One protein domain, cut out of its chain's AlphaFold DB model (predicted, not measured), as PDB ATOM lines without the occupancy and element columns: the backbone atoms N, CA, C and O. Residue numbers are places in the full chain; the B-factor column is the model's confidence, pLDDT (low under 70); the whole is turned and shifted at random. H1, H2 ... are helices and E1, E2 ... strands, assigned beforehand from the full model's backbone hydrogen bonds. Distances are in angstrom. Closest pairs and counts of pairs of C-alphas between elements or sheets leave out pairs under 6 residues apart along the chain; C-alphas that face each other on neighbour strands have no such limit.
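This is residues 125 to 203 and 256 to 318 of the 322 residues of the protein "Autoinhibited H(+)-ATPase isoform 1" of Hibiscus syriacus (UniProt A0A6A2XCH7). A twisted sheet of four strands lies in the middle as a slab, with H1 and H2 over one face and H5 and H6 over the other: three layers, helices on both faces of a sheet. Residues 259 to 265 stick out, and with H3 and H4 they make an arm that leads to H5. The printed part has 142 residues, with the order H1 H2 E1 E2 E3 H3 H4 H5 E4 H6 and a class of mixed helices and strands. The sheet's order is E1 E2 E3 E4, mixed; E1 E2 E3 form a meander, each strand the antiparallel neighbour of the one before, and E4 is parallel to E3. The whole is compact, with a radius of gyration of the C-alphas of 15.9 A and spans of 49 by 40 by 25 A.

Find C-alpha 158 at (160.731, 132.643, 126.016), where E1 begins; it runs 27.6 A to residue 167. E2 is residues 172 to 181, 28.3 A long, E3 residues 189 to 194, and E4 residues 294 to 299. H1, residues 126 to 139, begins at (174.764, 143.436, 135.850) and is 19.8 A long; H2 is residues 144 to 154. After the cut come H3, residues 256 to 260, H4, residues 268 to 271, and H5, residues 275 to 289, 21.1 A long. H6, residues 302 to 316, is 20.6 A long and ends at (159.237, 162.171, 123.805).

Look first at the hairpin E1 and E2, where N 163 and O 177 are 2.8 A apart; in the hairpin E2 and E3, N 191 and O 180 are 2.8 A apart. Between E3 and E4, N 190 and O 294 are 2.8 A apart. On one face, H1 lies over E4, its closest C-alphas being Ser 137 and Gly 299, 4.4 A; H2 lies over E1, with Val 151 and Phe 159 at 5.9 A. On the opposite face, H5 comes closest to E1 at the C-alphas of Cys 165 and Ala 275, 5.1 A. H6 stands up from the sheet at 46 degrees, its closest C-alphas to E4 being Phe 297 and Ala 307, 4.9 A. H4 only grazes the sheet with residues 270 to 271, and H3 is not on it. Every O i to N i+4 pair is within hydrogen-bond range in H1, H2, H3 and H5, and 10 of 11 in H6; H4 is too short for one.

The C-alphas farthest apart, Asp 125 and Thr 259, are 50.2 A apart. Residues 204 to 255 are not printed, and C-alphas 203 and 256 are 33.6 A apart across the cut. Of the links that are printed whole, none is long. Residue 125, residues 197 to 203, residues 256 to 271 and residue 318 have pLDDT under 70.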
ATOM      1  N   ASP A 125     172.524 139.672 138.071       63.12
ATOM      2  CA  ASP A 125     173.629 140.620 138.206       63.12
ATOM      3  C   ASP A 125     173.873 141.373 136.885       63.12
ATOM      4  O   ASP A 125     173.498 140.926 135.793       63.12
ATOM      5  N   ASN A 126     174.490 142.550 136.977       71.12
ATOM      6  CA  ASN A 126     174.764 143.436 135.850       71.12
ATOM      7  C   ASN A 126     175.633 142.767 134.775       71.12
ATOM      8  O   ASN A 126     175.433 143.029 133.588       71.12
ATOM      9  N   GLN A 127     176.548 141.873 135.160       73.56
ATOM     10  CA  GLN A 127     177.396 141.162 134.205       73.56
ATOM     11  C   GLN A 127     176.594 140.185 133.334       73.56
ATOM     12  O   GLN A 127     176.689 140.242 132.113       73.56
ATOM     13  N   ALA A 128     175.712 139.376 133.932       78.38
ATOM     14  CA  ALA A 128     174.881 138.428 133.186       78.38
ATOM     15  C   ALA A 128     173.927 139.132 132.202       78.38
ATOM     16  O   ALA A 128     173.708 138.648 131.092       78.38
ATOM     17  N   LYS A 129     173.391 140.304 132.577       79.31
ATOM     18  CA  LYS A 129     172.602 141.145 131.657       79.31
ATOM     19  C   LYS A 129     173.449 141.659 130.502       79.31
ATOM     20  O   LYS A 129     172.991 141.642 129.366       79.31
ATOM     21  N   THR A 130     174.673 142.093 130.788       79.94
ATOM     22  CA  THR A 130     175.602 142.597 129.770       79.94
ATOM     23  C   THR A 130     175.972 141.501 128.770       79.94
ATOM     24  O   THR A 130     175.887 141.723 127.564       79.94
ATOM     25  N   ASP A 131     176.291 140.302 129.257       83.94
ATOM     26  CA  ASP A 131     176.611 139.150 128.412       83.94
ATOM     27  C   ASP A 131     175.409 138.740 127.552       83.94
ATOM     28  O   ASP A 131     175.553 138.478 126.356       83.94
ATOM     29  N   LEU A 132     174.201 138.744 128.128       87.19
ATOM     30  CA  LEU A 132     172.970 138.476 127.388       87.19
ATOM     31  C   LEU A 132     172.727 139.519 126.289       87.19
ATOM     32  O   LEU A 132     172.406 139.139 125.166       87.19
ATOM     33  N   CYS A 133     172.921 140.808 126.578       87.88
ATOM     34  CA  CYS A 133     172.815 141.884 125.590       87.88
ATOM     35  C   CYS A 133     173.810 141.709 124.440       87.88
ATOM     36  O   CYS A 133     173.436 141.841 123.275       87.88
ATOM     37  N   LEU A 134     175.063 141.360 124.749       84.12
ATOM     38  CA  LEU A 134     176.092 141.113 123.740       84.12
ATOM     39  C   LEU A 134     175.719 139.923 122.844       84.12
ATOM     40  O   LEU A 134     175.794 140.010 121.616       84.12
ATOM     41  N   MET A 135     175.282 138.817 123.451       90.06
ATOM     42  CA  MET A 135     174.852 137.629 122.715       90.06
ATOM     43  C   MET A 135     173.613 137.902 121.859       90.06
ATOM     44  O   MET A 135     173.567 137.475 120.708       90.06
ATOM     45  N   ALA A 136     172.628 138.630 122.390       92.94
ATOM     46  CA  ALA A 136     171.422 139.008 121.663       92.94
ATOM     47  C   ALA A 136     171.733 139.937 120.486       92.94
ATOM     48  O   ALA A 136     171.300 139.654 119.370       92.94
ATOM     49  N   SER A 137     172.580 140.949 120.698       88.50
ATOM     50  CA  SER A 137     173.042 141.858 119.642       88.50
ATOM     51  C   SER A 137     173.694 141.106 118.485       88.50
ATOM     52  O   SER A 137     173.477 141.447 117.328       88.50
ATOM     53  N   LYS A 138     174.475 140.056 118.775       87.44
ATOM     54  CA  LYS A 138     175.064 139.218 117.724       87.44
ATOM     55  C   LYS A 138     174.034 138.301 117.066       87.44
ATOM     56  O   LYS A 138     174.084 138.114 115.855       87.44
ATOM     57  N   LEU A 139     173.120 137.735 117.849       89.25
ATOM     58  CA  LEU A 139     172.058 136.860 117.356       89.25
ATOM     59  C   LEU A 139     171.072 137.599 116.439       89.25
ATOM     60  O   LEU A 139     170.442 136.960 115.608       89.25
ATOM     61  N   ALA A 140     170.961 138.926 116.552       89.94
ATOM     62  CA  ALA A 140     170.055 139.738 115.736       89.94
ATOM     63  C   ALA A 140     170.355 139.687 114.230       89.94
ATOM     64  O   ALA A 140     169.463 139.982 113.448       89.94
ATOM     65  N   TYR A 141     171.572 139.284 113.849       85.19
ATOM     66  CA  TYR A 141     172.018 139.081 112.462       85.19
ATOM     67  C   TYR A 141     171.567 137.748 111.854       85.19
ATOM     68  O   TYR A 141     171.823 137.459 110.691       85.19
ATOM     69  N   GLU A 142     170.933 136.888 112.649       87.25
ATOM     70  CA  GLU A 142     170.469 135.586 112.196       87.25
ATOM     71  C   GLU A 142     168.986 135.627 111.819       87.25
ATOM     72  O   GLU A 142     168.184 136.389 112.358       87.25
ATOM     73  N   ASN A 143     168.573 134.716 110.940       89.56
ATOM     74  CA  ASN A 143     167.165 134.598 110.569       89.56
ATOM     75  C   ASN A 143     166.283 134.113 111.740       89.56
ATOM     76  O   ASN A 143     166.727 133.401 112.646       89.56
ATOM     77  N   ALA A 144     164.980 134.393 111.647       92.06
ATOM     78  CA  ALA A 144     163.990 134.096 112.684       92.06
ATOM     79  C   ALA A 144     164.009 132.648 113.224       92.06
ATOM     80  O   ALA A 144     163.766 132.433 114.412       92.06
ATOM     81  N   GLN A 145     164.296 131.642 112.384       90.50
ATOM     82  CA  GLN A 145     164.321 130.240 112.824       90.50
ATOM     83  C   GLN A 145     165.542 129.941 113.695       90.50
ATOM     84  O   GLN A 145     165.426 129.242 114.706       90.50
ATOM     85  N   VAL A 146     166.702 130.493 113.334       89.94
ATOM     86  CA  VAL A 146     167.933 130.375 114.124       89.94
ATOM     87  C   VAL A 146     167.772 131.111 115.449       89.94
ATOM     88  O   VAL A 146     168.013 130.505 116.495       89.94
ATOM     89  N   VAL A 147     167.275 132.354 115.420       92.81
ATOM     90  CA  VAL A 147     166.990 133.147 116.627       92.81
ATOM     91  C   VAL A 147     166.083 132.369 117.577       92.81
ATOM     92  O   VAL A 147     166.451 132.117 118.727       92.81
ATOM     93  N   ARG A 148     164.929 131.892 117.089       93.94
ATOM     94  CA  ARG A 148     163.977 131.114 117.895       93.94
ATOM     95  C   ARG A 148     164.620 129.864 118.487       93.94
ATOM     96  O   ARG A 148     164.436 129.575 119.669       93.94
ATOM     97  N   ASN A 149     165.381 129.118 117.687       90.19
ATOM     98  CA  ASN A 149     166.055 127.906 118.142       90.19
ATOM     99  C   ASN A 149     167.079 128.198 119.249       90.19
ATOM    100  O   ASN A 149     167.129 127.470 120.240       90.19
ATOM    101  N   VAL A 150     167.881 129.257 119.117       92.00
ATOM    102  CA  VAL A 150     168.861 129.644 120.142       92.00
ATOM    103  C   VAL A 150     168.156 130.072 121.429       92.00
ATOM    104  O   VAL A 150     168.436 129.500 122.483       92.00
ATOM    105  N   VAL A 151     167.189 130.989 121.348       93.62
ATOM    106  CA  VAL A 151     166.469 131.509 122.523       93.62
ATOM    107  C   VAL A 151     165.760 130.383 123.284       93.62
ATOM    108  O   VAL A 151     165.955 130.223 124.490       93.62
ATOM    109  N   VAL A 152     165.002 129.539 122.579       92.94
ATOM    110  CA  VAL A 152     164.196 128.483 123.211       92.94
ATOM    111  C   VAL A 152     165.059 127.299 123.642       92.94
ATOM    112  O   VAL A 152     164.982 126.836 124.781       92.94
ATOM    113  N   ASN A 153     165.898 126.769 122.747       88.56
ATOM    114  CA  ASN A 153     166.558 125.489 122.994       88.56
ATOM    115  C   ASN A 153     167.915 125.627 123.679       88.56
ATOM    116  O   ASN A 153     168.298 124.694 124.394       88.56
ATOM    117  N   ARG A 154     168.630 126.745 123.491       88.06
ATOM    118  CA  ARG A 154     169.952 126.978 124.100       88.06
ATOM    119  C   ARG A 154     169.849 127.832 125.354       88.06
ATOM    120  O   ARG A 154     170.339 127.399 126.389       88.06
ATOM    121  N   TRP A 155     169.195 128.988 125.274       91.56
ATOM    122  CA  TRP A 155     169.097 129.914 126.409       91.56
ATOM    123  C   TRP A 155     167.973 129.559 127.381       91.56
ATOM    124  O   TRP A 155     167.983 130.039 128.508       91.56
ATOM    125  N   LYS A 156     167.043 128.683 126.969       93.00
ATOM    126  CA  LYS A 156     165.876 128.274 127.771       93.00
ATOM    127  C   LYS A 156     165.005 129.466 128.185       93.00
ATOM    128  O   LYS A 156     164.423 129.461 129.263       93.00
ATOM    129  N   MET A 157     164.916 130.461 127.306       95.62
ATOM    130  CA  MET A 157     164.116 131.672 127.468       95.62
ATOM    131  C   MET A 157     162.875 131.626 126.574       95.62
ATOM    132  O   MET A 157     162.763 130.792 125.670       95.62
ATOM    133  N   ASN A 158     161.937 132.537 126.817       97.25
ATOM    134  CA  ASN A 158     160.731 132.643 126.016       97.25
ATOM    135  C   ASN A 158     160.984 133.529 124.792       97.25
ATOM    136  O   ASN A 158     161.174 134.736 124.916       97.25
ATOM    137  N   PHE A 159     160.979 132.934 123.601       97.94
ATOM    138  CA  PHE A 159     160.977 133.698 122.358       97.94
ATOM    139  C   PHE A 159     159.597 134.327 122.155       97.94
ATOM    140  O   PHE A 159     158.604 133.600 122.118       97.94
ATOM    141  N   VAL A 160     159.548 135.650 122.002       97.50
ATOM    142  CA  VAL A 160     158.289 136.382 121.849       97.50
ATOM    143  C   VAL A 160     157.932 136.521 120.375       97.50
ATOM    144  O   VAL A 160     156.951 135.937 119.933       97.50
ATOM    145  N   ASP A 161     158.725 137.278 119.617       96.69
ATOM    146  CA  ASP A 161     158.467 137.546 118.202       96.69
ATOM    147  C   ASP A 161     159.743 137.971 117.468       96.69
ATOM    148  O   ASP A 161     160.738 138.368 118.081       96.69
ATOM    149  N   PHE A 162     159.688 137.885 116.140       96.19
ATOM    150  CA  PHE A 162     160.697 138.401 115.221       96.19
ATOM    151  C   PHE A 162     159.996 139.231 114.150       96.19
ATOM    152  O   PHE A 162     159.057 138.761 113.503       96.19
ATOM    153  N   TYR A 163     160.478 140.446 113.941       94.06
ATOM    154  CA  TYR A 163     159.930 141.406 113.005       94.06
ATOM    155  C   TYR A 163     160.951 141.776 111.944       94.06
ATOM    156  O   TYR A 163     162.142 141.892 112.211       94.06
ATOM    157  N   HIS A 164     160.433 141.979 110.737       91.50
ATOM    158  CA  HIS A 164     161.160 142.563 109.625       91.50
ATOM    159  C   HIS A 164     160.338 143.756 109.136       91.50
ATOM    160  O   HIS A 164     159.300 143.580 108.478       91.50
ATOM    161  N   CYS A 165     160.743 144.936 109.589       89.56
ATOM    162  CA  CYS A 165     159.953 146.158 109.602       89.56
ATOM    163  C   CYS A 165     160.202 147.005 108.357       89.56
ATOM    164  O   CYS A 165     161.293 146.985 107.798       89.56
ATOM    165  N   TRP A 166     159.174 147.738 107.936       86.25
ATOM    166  CA  TRP A 166     159.204 148.631 106.780       86.25
ATOM    167  C   TRP A 166     159.976 149.922 107.072       86.25
ATOM    168  O   TRP A 166     159.747 150.550 108.107       86.25
ATOM    169  N   ASP A 167     160.817 150.325 106.123       84.25
ATOM    170  CA  ASP A 167     161.482 151.623 106.043       84.25
ATOM    171  C   ASP A 167     160.925 152.384 104.830       84.25
ATOM    172  O   ASP A 167     160.978 151.921 103.686       84.25
ATOM    173  N   ASP A 168     160.338 153.555 105.083       79.94
ATOM    174  CA  ASP A 168     159.706 154.336 104.024       79.94
ATOM    175  C   ASP A 168     160.707 155.090 103.140       79.94
ATOM    176  O   ASP A 168     160.393 155.394 101.990       79.94
ATOM    177  N   TYR A 169     161.904 155.389 103.628       78.25
ATOM    178  CA  TYR A 169     162.925 156.030 102.815       78.25
ATOM    179  C   TYR A 169     163.541 155.027 101.831       78.25
ATOM    180  O   TYR A 169     163.586 155.297 100.630       78.25
ATOM    181  N   GLN A 170     163.912 153.838 102.312       75.50
ATOM    182  CA  GLN A 170     164.501 152.779 101.483       75.50
ATOM    183  C   GLN A 170     163.460 152.029 100.628       75.50
ATOM    184  O   GLN A 170     163.806 151.382  99.643       75.50
ATOM    185  N   LYS A 171     162.163 152.154 100.958       80.12
ATOM    186  CA  LYS A 171     161.042 151.454 100.298       80.12
ATOM    187  C   LYS A 171     161.175 149.929 100.348       80.12
ATOM    188  O   LYS A 171     160.722 149.223  99.441       80.12
ATOM    189  N   GLU A 172     161.726 149.421 101.441       80.88
ATOM    190  CA  GLU A 172     161.870 147.995 101.693       80.88
ATOM    191  C   GLU A 172     161.770 147.658 103.181       80.88
ATOM    192  O   GLU A 172     161.493 148.510 104.024       80.88
ATOM    193  N   LYS A 173     161.910 146.372 103.506       81.56
ATOM    194  CA  LYS A 173     162.028 145.941 104.895       81.56
ATOM    195  C   LYS A 173     163.508 145.835 105.219       81.56
ATOM    196  O   LYS A 173     164.136 144.912 104.718       81.56
ATOM    197  N   SER A 174     164.019 146.759 106.021       78.69
ATOM    198  CA  SER A 174     165.449 146.841 106.345       78.69
ATOM    199  C   SER A 174     165.726 146.623 107.834       78.69
ATOM    200  O   SER A 174     166.726 146.019 108.208       78.69
ATOM    201  N   THR A 175     164.805 147.017 108.720       85.31
ATOM    202  CA  THR A 175     165.036 146.910 110.167       85.31
ATOM    203  C   THR A 175     164.493 145.602 110.732       85.31
ATOM    204  O   THR A 175     163.279 145.378 110.786       85.31
ATOM    205  N   GLN A 176     165.393 144.736 111.197       92.38
ATOM    206  CA  GLN A 176     165.043 143.487 111.871       92.38
ATOM    207  C   GLN A 176     165.106 143.647 113.391       92.38
ATOM    208  O   GLN A 176     166.024 144.256 113.939       92.38
ATOM    209  N   VAL A 177     164.118 143.095 114.089       95.44
ATOM    210  CA  VAL A 177     164.039 143.150 115.554       95.44
ATOM    211  C   VAL A 177     163.534 141.818 116.069       95.44
ATOM    212  O   VAL A 177     162.570 141.278 115.535       95.44
ATOM    213  N   PHE A 178     164.114 141.305 117.149       97.44
ATOM    214  CA  PHE A 178     163.504 140.205 117.889       97.44
ATOM    215  C   PHE A 178     163.325 140.550 119.361       97.44
ATOM    216  O   PHE A 178     164.071 141.341 119.940       97.44
ATOM    217  N   LEU A 179     162.309 139.936 119.958       98.06
ATOM    218  CA  LEU A 179     161.956 140.110 121.356       98.06
ATOM    219  C   LEU A 179     162.008 138.762 122.070       98.06
ATOM    220  O   LEU A 179     161.574 137.734 121.537       98.06
ATOM    221  N   LEU A 180     162.508 138.773 123.300       97.62
ATOM    222  CA  LEU A 180     162.448 137.633 124.206       97.62
ATOM    223  C   LEU A 180     162.103 138.074 125.625       97.62
ATOM    224  O   LEU A 180     162.319 139.223 126.006       97.62
ATOM    225  N   CYS A 181     161.612 137.125 126.407       96.69
ATOM    226  CA  CYS A 181     161.371 137.258 127.835       96.69
ATOM    227  C   CYS A 181     162.201 136.214 128.594       96.69
ATOM    228  O   CYS A 181     162.432 135.117 128.073       96.69
ATOM    229  N   ASP A 182     162.617 136.500 129.835       92.88
ATOM    230  CA  ASP A 182     163.290 135.475 130.652       92.88
ATOM    231  C   ASP A 182     162.350 134.302 130.965       92.88
ATOM    232  O   ASP A 182     162.808 133.166 131.098       92.88
ATOM    233  N   LYS A 183     161.034 134.556 131.020       92.94
ATOM    234  CA  LYS A 183     159.987 133.555 131.275       92.94
ATOM    235  C   LYS A 183     158.750 133.778 130.394       92.94
ATOM    236  O   LYS A 183     158.541 134.888 129.915       92.94
ATOM    237  N   PRO A 184     157.924 132.739 130.171       92.38
ATOM    238  CA  PRO A 184     156.674 132.873 129.419       92.38
ATOM    239  C   PRO A 184     155.553 133.581 130.197       92.38
ATOM    240  O   PRO A 184     154.720 134.232 129.586       92.38
ATOM    241  N   GLU A 185     155.538 133.469 131.526       92.19
ATOM    242  CA  GLU A 185     154.573 134.112 132.428       92.19
ATOM    243  C   GLU A 185     155.346 134.815 133.550       92.19
ATOM    244  O   GLU A 185     156.433 134.358 133.919       92.19
ATOM    245  N   ASP A 186     154.806 135.922 134.075       91.00
ATOM    246  CA  ASP A 186     155.429 136.742 135.130       91.00
ATOM    247  C   ASP A 186     156.930 137.008 134.895       91.00
ATOM    248  O   ASP A 186     157.784 136.810 135.770       91.00
ATOM    249  N   SER A 187     157.253 137.428 133.669       92.19
ATOM    250  CA  SER A 187     158.613 137.763 133.252       92.19
ATOM    251  C   SER A 187     159.180 138.913 134.090       92.19
ATOM    252  O   SER A 187     158.472 139.862 134.427       92.19
ATOM    253  N   ASN A 188     160.473 138.854 134.407       92.06
ATOM    254  CA  ASN A 188     161.198 139.952 135.054       92.06
ATOM    255  C   ASN A 188     161.972 140.804 134.042       92.06
ATOM    256  O   ASN A 188     162.357 141.936 134.349       92.06
ATOM    257  N   LEU A 189     162.231 140.257 132.855       93.62
ATOM    258  CA  LEU A 189     163.009 140.883 131.803       93.62
ATOM    259  C   LEU A 189     162.325 140.698 130.449       93.62
ATOM    260  O   LEU A 189     161.983 139.584 130.063       93.62
ATOM    261  N   ILE A 190     162.206 141.792 129.707       96.50
ATOM    262  CA  ILE A 190     161.910 141.816 128.278       96.50
ATOM    263  C   ILE A 190     163.167 142.343 127.584       96.50
ATOM    264  O   ILE A 190     163.628 143.443 127.874       96.50
ATOM    265  N   LEU A 191     163.754 141.572 126.681       97.00
ATOM    266  CA  LEU A 191     164.898 142.016 125.893       97.00
ATOM    267  C   LEU A 191     164.460 142.219 124.449       97.00
ATOM    268  O   LEU A 191     163.888 141.320 123.834       97.00
ATOM    269  N   ILE A 192     164.754 143.403 123.926       97.88
ATOM    270  CA  ILE A 192     164.514 143.792 122.544       97.88
ATOM    271  C   ILE A 192     165.876 143.953 121.889       97.88
ATOM    272  O   ILE A 192     166.664 144.809 122.293       97.88
ATOM    273  N   SER A 193     166.156 143.121 120.894       96.56
ATOM    274  CA  SER A 193     167.404 143.182 120.149       96.56
ATOM    275  C   SER A 193     167.140 143.656 118.732       96.56
ATOM    276  O   SER A 193     166.342 143.051 118.015       96.56
ATOM    277  N   ILE A 194     167.824 144.724 118.343       93.62
ATOM    278  CA  ILE A 194     167.701 145.356 117.033       93.62
ATOM    279  C   ILE A 194     168.917 144.969 116.191       93.62
ATOM    280  O   ILE A 194     170.061 145.060 116.648       93.62
ATOM    281  N   HIS A 195     168.651 144.503 114.978       87.81
ATOM    282  CA  HIS A 195     169.663 144.235 113.970       87.81
ATOM    283  C   HIS A 195     170.373 145.529 113.586       87.81
ATOM    284  O   HIS A 195     169.743 146.576 113.448       87.81
ATOM    285  N   GLY A 196     171.695 145.457 113.479       74.56
ATOM    286  CA  GLY A 196     172.488 146.569 112.985       74.56
ATOM    287  C   GLY A 196     172.785 146.426 111.507       74.56
ATOM    288  O   GLY A 196     172.084 145.747 110.776       74.56
ATOM    289  N   THR A 197     173.875 147.055 111.109       65.50
ATOM    290  CA  THR A 197     174.379 147.068 109.744       65.50
ATOM    291  C   THR A 197     174.981 145.728 109.346       65.50
ATOM    292  O   THR A 197     175.852 145.229 110.077       65.50
ATOM    293  N   ASP A 198     174.593 145.185 108.191       63.22
ATOM    294  CA  ASP A 198     175.277 144.031 107.606       63.22
ATOM    295  C   ASP A 198     176.715 144.389 107.193       63.22
ATOM    296  O   ASP A 198     177.065 145.524 106.839       63.22
ATOM    297  N   LEU A 199     177.618 143.409 107.282       52.75
ATOM    298  CA  LEU A 199     178.988 143.614 106.827       52.75
ATOM    299  C   LEU A 199     178.962 143.820 105.310       52.75
ATOM    300  O   LEU A 199     178.523 142.946 104.572       52.75
ATOM    301  N   PHE A 200     179.516 144.947 104.857       52.44
ATOM    302  CA  PHE A 200     179.586 145.327 103.443       52.44
ATOM    303  C   PHE A 200     178.255 145.758 102.802       52.44
ATOM    304  O   PHE A 200     178.186 145.823 101.574       52.44
ATOM    305  N   ASP A 201     177.258 146.142 103.601       62.19
ATOM    306  CA  ASP A 201     176.119 146.915 103.104       62.19
ATOM    307  C   ASP A 201     176.495 148.404 103.010       62.19
ATOM    308  O   ASP A 201     176.814 149.071 103.998       62.19
ATOM    309  N   ALA A 202     176.540 148.922 101.783       58.09
ATOM    310  CA  ALA A 202     176.958 150.295 101.527       58.09
ATOM    311  C   ALA A 202     175.884 151.332 101.885       58.09
ATOM    312  O   ALA A 202     176.249 152.477 102.165       58.09
ATOM    313  N   ASP A 203     174.606 150.953 101.892       60.50
ATOM    314  CA  ASP A 203     173.494 151.836 102.245       60.50
ATOM    315  C   ASP A 203     173.403 151.983 103.770       60.50
ATOM    316  O   ASP A 203     173.329 153.107 104.285       60.50
ATOM    317  N   GLU A 256     142.403 159.865 111.132       41.31
ATOM    318  CA  GLU A 256     142.326 161.270 110.696       41.31
ATOM    319  C   GLU A 256     143.633 161.746 110.034       41.31
ATOM    320  O   GLU A 256     143.625 162.678 109.229       41.31
ATOM    321  N   LEU A 257     144.761 161.075 110.311       45.38
ATOM    322  CA  LEU A 257     146.063 161.341 109.686       45.38
ATOM    323  C   LEU A 257     146.027 161.108 108.166       45.38
ATOM    324  O   LEU A 257     146.680 161.833 107.422       45.38
ATOM    325  N   SER A 258     145.221 160.149 107.703       40.38
ATOM    326  CA  SER A 258     145.040 159.829 106.280       40.38
ATOM    327  C   SER A 258     144.071 160.757 105.539       40.38
ATOM    328  O   SER A 258     144.091 160.797 104.311       40.38
ATOM    329  N   THR A 259     143.216 161.493 106.254       39.69
ATOM    330  CA  THR A 259     142.172 162.339 105.649       39.69
ATOM    331  C   THR A 259     142.494 163.834 105.696       39.69
ATOM    332  O   THR A 259     141.936 164.581 104.895       39.69
ATOM    333  N   GLY A 260     143.403 164.279 106.574       41.91
ATOM    334  CA  GLY A 260     143.709 165.703 106.762       41.91
ATOM    335  C   GLY A 260     145.045 166.215 106.212       41.91
ATOM    336  O   GLY A 260     145.195 167.425 106.071       41.91
ATOM    337  N   ILE A 261     146.030 165.357 105.926       42.72
ATOM    338  CA  ILE A 261     147.408 165.809 105.678       42.72
ATOM    339  C   ILE A 261     147.984 165.076 104.471       42.72
ATOM    340  O   ILE A 261     147.803 163.871 104.328       42.72
ATOM    341  N   GLY A 262     148.650 165.818 103.588       38.50
ATOM    342  CA  GLY A 262     149.221 165.358 102.325       38.50
ATOM    343  C   GLY A 262     150.385 164.369 102.445       38.50
ATOM    344  O   GLY A 262     151.385 164.564 101.763       38.50
ATOM    345  N   LEU A 263     150.228 163.286 103.215       45.50
ATOM    346  CA  LEU A 263     150.962 162.033 103.043       45.50
ATOM    347  C   LEU A 263     150.642 161.501 101.641       45.50
ATOM    348  O   LEU A 263     149.762 160.661 101.439       45.50
ATOM    349  N   LYS A 264     151.306 162.047 100.622       42.50
ATOM    350  CA  LYS A 264     151.217 161.538  99.257       42.50
ATOM    351  C   LYS A 264     151.877 160.161  99.219       42.50
ATOM    352  O   LYS A 264     153.054 160.034  98.913       42.50
ATOM    353  N   GLY A 265     151.081 159.122  99.463       50.44
ATOM    354  CA  GLY A 265     151.342 157.791  98.919       50.44
ATOM    355  C   GLY A 265     151.820 156.700  99.873       50.44
ATOM    356  O   GLY A 265     152.156 155.635  99.364       50.44
ATOM    357  N   ILE A 266     151.812 156.886 101.199       53.78
ATOM    358  CA  ILE A 266     152.120 155.788 102.134       53.78
ATOM    359  C   ILE A 266     150.807 155.178 102.654       53.78
ATOM    360  O   ILE A 266     150.044 155.865 103.336       53.78
ATOM    361  N   PRO A 267     150.499 153.904 102.346       61.59
ATOM    362  CA  PRO A 267     149.363 153.213 102.939       61.59
ATOM    363  C   PRO A 267     149.502 153.155 104.463       61.59
ATOM    364  O   PRO A 267     150.558 152.801 104.981       61.59
ATOM    365  N   LEU A 268     148.408 153.432 105.174       61.34
ATOM    366  CA  LEU A 268     148.311 153.372 106.640       61.34
ATOM    367  C   LEU A 268     148.875 152.053 107.215       61.34
ATOM    368  O   LEU A 268     149.580 152.038 108.220       61.34
ATOM    369  N   GLU A 269     148.641 150.959 106.489       62.56
ATOM    370  CA  GLU A 269     149.128 149.610 106.788       62.56
ATOM    371  C   GLU A 269     150.665 149.482 106.768       62.56
ATOM    372  O   GLU A 269     151.220 148.603 107.421       62.56
ATOM    373  N   MET A 270     151.375 150.316 106.001       65.56
ATOM    374  CA  MET A 270     152.843 150.295 105.925       65.56
ATOM    375  C   MET A 270     153.479 151.062 107.081       65.56
ATOM    376  O   MET A 270     154.498 150.626 107.608       65.56
ATOM    377  N   VAL A 271     152.842 152.144 107.533       68.62
ATOM    378  CA  VAL A 271     153.289 152.888 108.716       68.62
ATOM    379  C   VAL A 271     153.134 152.041 109.985       68.62
ATOM    380  O   VAL A 271     154.036 152.009 110.811       68.62
ATOM    381  N   GLU A 272     152.056 151.264 110.125       74.94
ATOM    382  CA  GLU A 272     151.909 150.321 111.253       74.94
ATOM    383  C   GLU A 272     152.947 149.190 111.242       74.94
ATOM    384  O   GLU A 272     153.146 148.520 112.255       74.94
ATOM    385  N   LYS A 273     153.627 148.983 110.108       83.31
ATOM    386  CA  LYS A 273     154.684 147.984 109.930       83.31
ATOM    387  C   LYS A 273     156.092 148.549 110.131       83.31
ATOM    388  O   LYS A 273     157.056 147.830 109.865       83.31
ATOM    389  N   THR A 274     156.241 149.799 110.576       88.75
ATOM    390  CA  THR A 274     157.565 150.351 110.896       88.75
ATOM    391  C   THR A 274     158.087 149.830 112.228       88.75
ATOM    392  O   THR A 274     157.328 149.381 113.096       88.75
ATOM    393  N   ALA A 275     159.408 149.894 112.403       91.75
ATOM    394  CA  ALA A 275     160.071 149.350 113.581       91.75
ATOM    395  C   ALA A 275     159.586 150.016 114.872       91.75
ATOM    396  O   ALA A 275     159.320 149.316 115.852       91.75
ATOM    397  N   TYR A 276     159.399 151.339 114.860       92.06
ATOM    398  CA  TYR A 276     158.917 152.068 116.024       92.06
ATOM    399  C   TYR A 276     157.547 151.565 116.491       92.06
ATOM    400  O   TYR A 276     157.403 151.122 117.632       92.06
ATOM    401  N   TYR A 277     156.545 151.586 115.609       90.06
ATOM    402  CA  TYR A 277     155.171 151.264 115.992       90.06
ATOM    403  C   TYR A 277     154.991 149.783 116.328       90.06
ATOM    404  O   TYR A 277     154.364 149.470 117.340       90.06
ATOM    405  N   MET A 278     155.593 148.873 115.555       91.56
ATOM    406  CA  MET A 278     155.494 147.434 115.820       91.56
ATOM    407  C   MET A 278     156.075 147.051 117.183       91.56
ATOM    408  O   MET A 278     155.435 146.345 117.967       91.56
ATOM    409  N   VAL A 279     157.288 147.523 117.483       94.06
ATOM    410  CA  VAL A 279     157.959 147.205 118.749       94.06
ATOM    411  C   VAL A 279     157.249 147.887 119.913       94.06
ATOM    412  O   VAL A 279     157.067 147.259 120.952       94.06
ATOM    413  N   ARG A 280     156.789 149.131 119.740       91.81
ATOM    414  CA  ARG A 280     156.060 149.882 120.770       91.81
ATOM    415  C   ARG A 280     154.769 149.184 121.176       91.81
ATOM    416  O   ARG A 280     154.546 148.980 122.366       91.81
ATOM    417  N   GLU A 281     153.927 148.806 120.215       91.44
ATOM    418  CA  GLU A 281     152.662 148.130 120.526       91.44
ATOM    419  C   GLU A 281     152.913 146.761 121.167       91.44
ATOM    420  O   GLU A 281     152.276 146.430 122.165       91.44
ATOM    421  N   LYS A 282     153.899 145.995 120.675       94.69
ATOM    422  CA  LYS A 282     154.247 144.707 121.287       94.69
ATOM    423  C   LYS A 282     154.780 144.867 122.711       94.69
ATOM    424  O   LYS A 282     154.390 144.106 123.591       94.69
ATOM    425  N   LEU A 283     155.647 145.850 122.945       94.69
ATOM    426  CA  LEU A 283     156.213 146.136 124.261       94.69
ATOM    427  C   LEU A 283     155.127 146.546 125.264       94.69
ATOM    428  O   LEU A 283     155.151 146.067 126.394       94.69
ATOM    429  N   LYS A 284     154.149 147.364 124.845       92.62
ATOM    430  CA  LYS A 284     152.982 147.714 125.674       92.62
ATOM    431  C   LYS A 284     152.221 146.466 126.118       92.62
ATOM    432  O   LYS A 284     152.008 146.287 127.312       92.62
ATOM    433  N   THR A 285     151.889 145.573 125.184       94.56
ATOM    434  CA  THR A 285     151.207 144.309 125.509       94.56
ATOM    435  C   THR A 285     152.014 143.460 126.492       94.56
ATOM    436  O   THR A 285     151.467 142.989 127.483       94.56
ATOM    437  N   LEU A 286     153.327 143.319 126.283       95.31
ATOM    438  CA  LEU A 286     154.180 142.536 127.184       95.31
ATOM    439  C   LEU A 286     154.265 143.123 128.598       95.31
ATOM    440  O   LEU A 286     154.407 142.371 129.557       95.31
ATOM    441  N   LEU A 287     154.198 144.446 128.750       93.69
ATOM    442  CA  LEU A 287     154.257 145.098 130.062       93.69
ATOM    443  C   LEU A 287     152.915 145.048 130.803       93.69
ATOM    444  O   LEU A 287     152.902 144.981 132.032       93.69
ATOM    445  N   GLU A 288     151.795 144.980 130.079       93.69
ATOM    446  CA  GLU A 288     150.488 144.648 130.659       93.69
ATOM    447  C   GLU A 288     150.443 143.190 131.156       93.69
ATOM    448  O   GLU A 288     149.919 142.916 132.242       93.69
ATOM    449  N   GLU A 289     151.021 142.264 130.383       94.50
ATOM    450  CA  GLU A 289     151.124 140.837 130.714       94.50
ATOM    451  C   GLU A 289     152.123 140.568 131.853       94.50
ATOM    452  O   GLU A 289     151.879 139.725 132.716       94.50
ATOM    453  N   HIS A 290     153.240 141.297 131.891       93.69
ATOM    454  CA  HIS A 290     154.323 141.116 132.854       93.69
ATOM    455  C   HIS A 290     154.544 142.384 133.686       93.69
ATOM    456  O   HIS A 290     155.517 143.113 133.508       93.69
ATOM    457  N   LYS A 291     153.660 142.618 134.661       90.31
ATOM    458  CA  LYS A 291     153.601 143.865 135.455       90.31
ATOM    459  C   LYS A 291     154.893 144.263 136.179       90.31
ATOM    460  O   LYS A 291     155.061 145.426 136.529       90.31
ATOM    461  N   ASN A 292     155.776 143.304 136.457       87.56
ATOM    462  CA  ASN A 292     157.048 143.541 137.147       87.56
ATOM    463  C   ASN A 292     158.257 143.513 136.198       87.56
ATOM    464  O   ASN A 292     159.395 143.655 136.659       87.56
ATOM    465  N   ALA A 293     158.036 143.302 134.897       91.81
ATOM    466  CA  ALA A 293     159.113 143.202 133.933       91.81
ATOM    467  C   ALA A 293     159.809 144.548 133.740       91.81
ATOM    468  O   ALA A 293     159.187 145.602 133.618       91.81
ATOM    469  N   LYS A 294     161.133 144.490 133.645       91.75
ATOM    470  CA  LYS A 294     161.950 145.574 133.101       91.75
ATOM    471  C   LYS A 294     162.269 145.254 131.654       91.75
ATOM    472  O   LYS A 294     162.417 144.085 131.312       91.75
ATOM    473  N   TYR A 295     162.435 146.271 130.822       93.25
ATOM    474  CA  TYR A 295     162.851 146.072 129.440       93.25
ATOM    475  C   TYR A 295     164.268 146.590 129.189       93.25
ATOM    476  O   TYR A 295     164.728 147.522 129.852       93.25
ATOM    477  N   ILE A 296     164.965 145.967 128.240       94.31
ATOM    478  CA  ILE A 296     166.289 146.383 127.771       94.31
ATOM    479  C   ILE A 296     166.284 146.389 126.246       94.31
ATOM    480  O   ILE A 296     165.907 145.398 125.622       94.31
ATOM    481  N   PHE A 297     166.747 147.492 125.665       94.81
ATOM    482  CA  PHE A 297     167.078 147.577 124.249       94.81
ATOM    483  C   PHE A 297     168.564 147.290 124.048       94.81
ATOM    484  O   PHE A 297     169.409 147.781 124.798       94.81
ATOM    485  N   THR A 298     168.888 146.484 123.043       93.38
ATOM    486  CA  THR A 298     170.266 146.153 122.687       93.38
ATOM    487  C   THR A 298     170.426 146.020 121.176       93.38
ATOM    488  O   THR A 298     169.459 145.788 120.451       93.38
ATOM    489  N   GLY A 299     171.649 146.194 120.702       88.38
ATOM    490  CA  GLY A 299     172.013 146.122 119.297       88.38
ATOM    491  C   GLY A 299     173.473 146.524 119.116       88.38
ATOM    492  O   GLY A 299     174.067 147.169 119.982       88.38
ATOM    493  N   ASN A 300     174.054 146.133 117.987       81.00
ATOM    494  CA  ASN A 300     175.410 146.517 117.598       81.00
ATOM    495  C   ASN A 300     175.363 147.503 116.420       81.00
ATOM    496  O   ASN A 300     174.431 147.436 115.623       81.00
ATOM    497  N   SER A 301     176.365 148.383 116.286       83.06
ATOM    498  CA  SER A 301     176.450 149.369 115.187       83.06
ATOM    499  C   SER A 301     175.145 150.186 115.068       83.06
ATOM    500  O   SER A 301     174.702 150.721 116.090       83.06
ATOM    501  N   LEU A 302     174.506 150.247 113.891       81.56
ATOM    502  CA  LEU A 302     173.205 150.892 113.676       81.56
ATOM    503  C   LEU A 302     172.171 150.461 114.726       81.56
ATOM    504  O   LEU A 302     171.547 151.303 115.365       81.56
ATOM    505  N   GLY A 303     172.059 149.160 115.007       85.62
ATOM    506  CA  GLY A 303     171.108 148.623 115.984       85.62
ATOM    507  C   GLY A 303     171.362 149.136 117.404       85.62
ATOM    508  O   GLY A 303     170.425 149.291 118.184       85.62
ATOM    509  N   GLY A 304     172.613 149.468 117.736       85.62
ATOM    510  CA  GLY A 304     172.973 150.120 118.996       85.62
ATOM    511  C   GLY A 304     172.504 151.575 119.058       85.62
ATOM    512  O   GLY A 304     171.988 152.012 120.086       85.62
ATOM    513  N   ALA A 305     172.610 152.313 117.949       86.00
ATOM    514  CA  ALA A 305     172.055 153.662 117.847       86.00
ATOM    515  C   ALA A 305     170.521 153.645 117.956       86.00
ATOM    516  O   ALA A 305     169.951 154.429 118.716       86.00
ATOM    517  N   LEU A 306     169.854 152.697 117.284       90.81
ATOM    518  CA  LEU A 306     168.402 152.511 117.381       90.81
ATOM    519  C   LEU A 306     167.971 152.104 118.799       90.81
ATOM    520  O   LEU A 306     166.953 152.589 119.289       90.81
ATOM    521  N   ALA A 307     168.764 151.280 119.492       90.75
ATOM    522  CA  ALA A 307     168.511 150.880 120.876       90.75
ATOM    523  C   ALA A 307     168.556 152.056 121.871       90.75
ATOM    524  O   ALA A 307     167.915 151.990 122.919       90.75
ATOM    525  N   ILE A 308     169.278 153.134 121.543       89.25
ATOM    526  CA  ILE A 308     169.288 154.383 122.319       89.25
ATOM    527  C   ILE A 308     168.148 155.299 121.870       89.25
ATOM    528  O   ILE A 308     167.419 155.829 122.704       89.25
ATOM    529  N   LEU A 309     167.967 155.467 120.560       89.88
ATOM    530  CA  LEU A 309     166.977 156.384 120.002       89.88
ATOM    531  C   LEU A 309     165.539 155.963 120.328       89.88
ATOM    532  O   LEU A 309     164.697 156.808 120.629       89.88
ATOM    533  N   PHE A 310     165.246 154.664 120.309       92.56
ATOM    534  CA  PHE A 310     163.907 154.144 120.562       92.56
ATOM    535  C   PHE A 310     163.330 154.586 121.922       92.56
ATOM    536  O   PHE A 310     162.265 155.211 121.932       92.56
ATOM    537  N   PRO A 311     163.985 154.322 123.076       90.75
ATOM    538  CA  PRO A 311     163.479 154.788 124.365       90.75
ATOM    539  C   PRO A 311     163.446 156.317 124.462       90.75
ATOM    540  O   PRO A 311     162.551 156.856 125.108       90.75
ATOM    541  N   THR A 312     164.351 157.031 123.785       88.69
ATOM    542  CA  THR A 312     164.286 158.496 123.698       88.69
ATOM    543  C   THR A 312     162.983 158.969 123.051       88.69
ATOM    544  O   THR A 312     162.319 159.853 123.592       88.69
ATOM    545  N   VAL A 313     162.572 158.355 121.938       87.88
ATOM    546  CA  VAL A 313     161.313 158.693 121.252       87.88
ATOM    547  C   VAL A 313     160.090 158.230 122.053       87.88
ATOM    548  O   VAL A 313     159.085 158.935 122.088       87.88
ATOM    549  N   LEU A 314     160.155 157.090 122.754       87.19
ATOM    550  CA  LEU A 314     159.093 156.693 123.693       87.19
ATOM    551  C   LEU A 314     158.837 157.770 124.758       87.19
ATOM    552  O   LEU A 314     157.686 158.126 125.003       87.19
ATOM    553  N   ILE A 315     159.907 158.297 125.365       85.12
ATOM    554  CA  ILE A 315     159.817 159.363 126.372       85.12
ATOM    555  C   ILE A 315     159.262 160.645 125.746       85.12
ATOM    556  O   ILE A 315     158.402 161.286 126.346       85.12
ATOM    557  N   LEU A 316     159.723 161.000 124.540       82.00
ATOM    558  CA  LEU A 316     159.237 162.171 123.805       82.00
ATOM    559  C   LEU A 316     157.723 162.113 123.566       82.00
ATOM    560  O   LEU A 316     157.041 163.121 123.705       82.00
ATOM    561  N   HIS A 317     157.184 160.934 123.256       82.81
ATOM    562  CA  HIS A 317     155.746 160.751 123.061       82.81
ATOM    563  C   HIS A 317     154.933 160.752 124.368       82.81
ATOM    564  O   HIS A 317     153.730 160.490 124.324       82.81
ATOM    565  N   GLU A 318     155.563 161.055 125.513       68.00
ATOM    566  CA  GLU A 318     154.973 161.004 126.858       68.00
ATOM    567  C   GLU A 318     154.301 159.656 127.154       68.00
ATOM    568  O   GLU A 318     153.394 159.555 127.982       68.00
TER     569      GLU A 318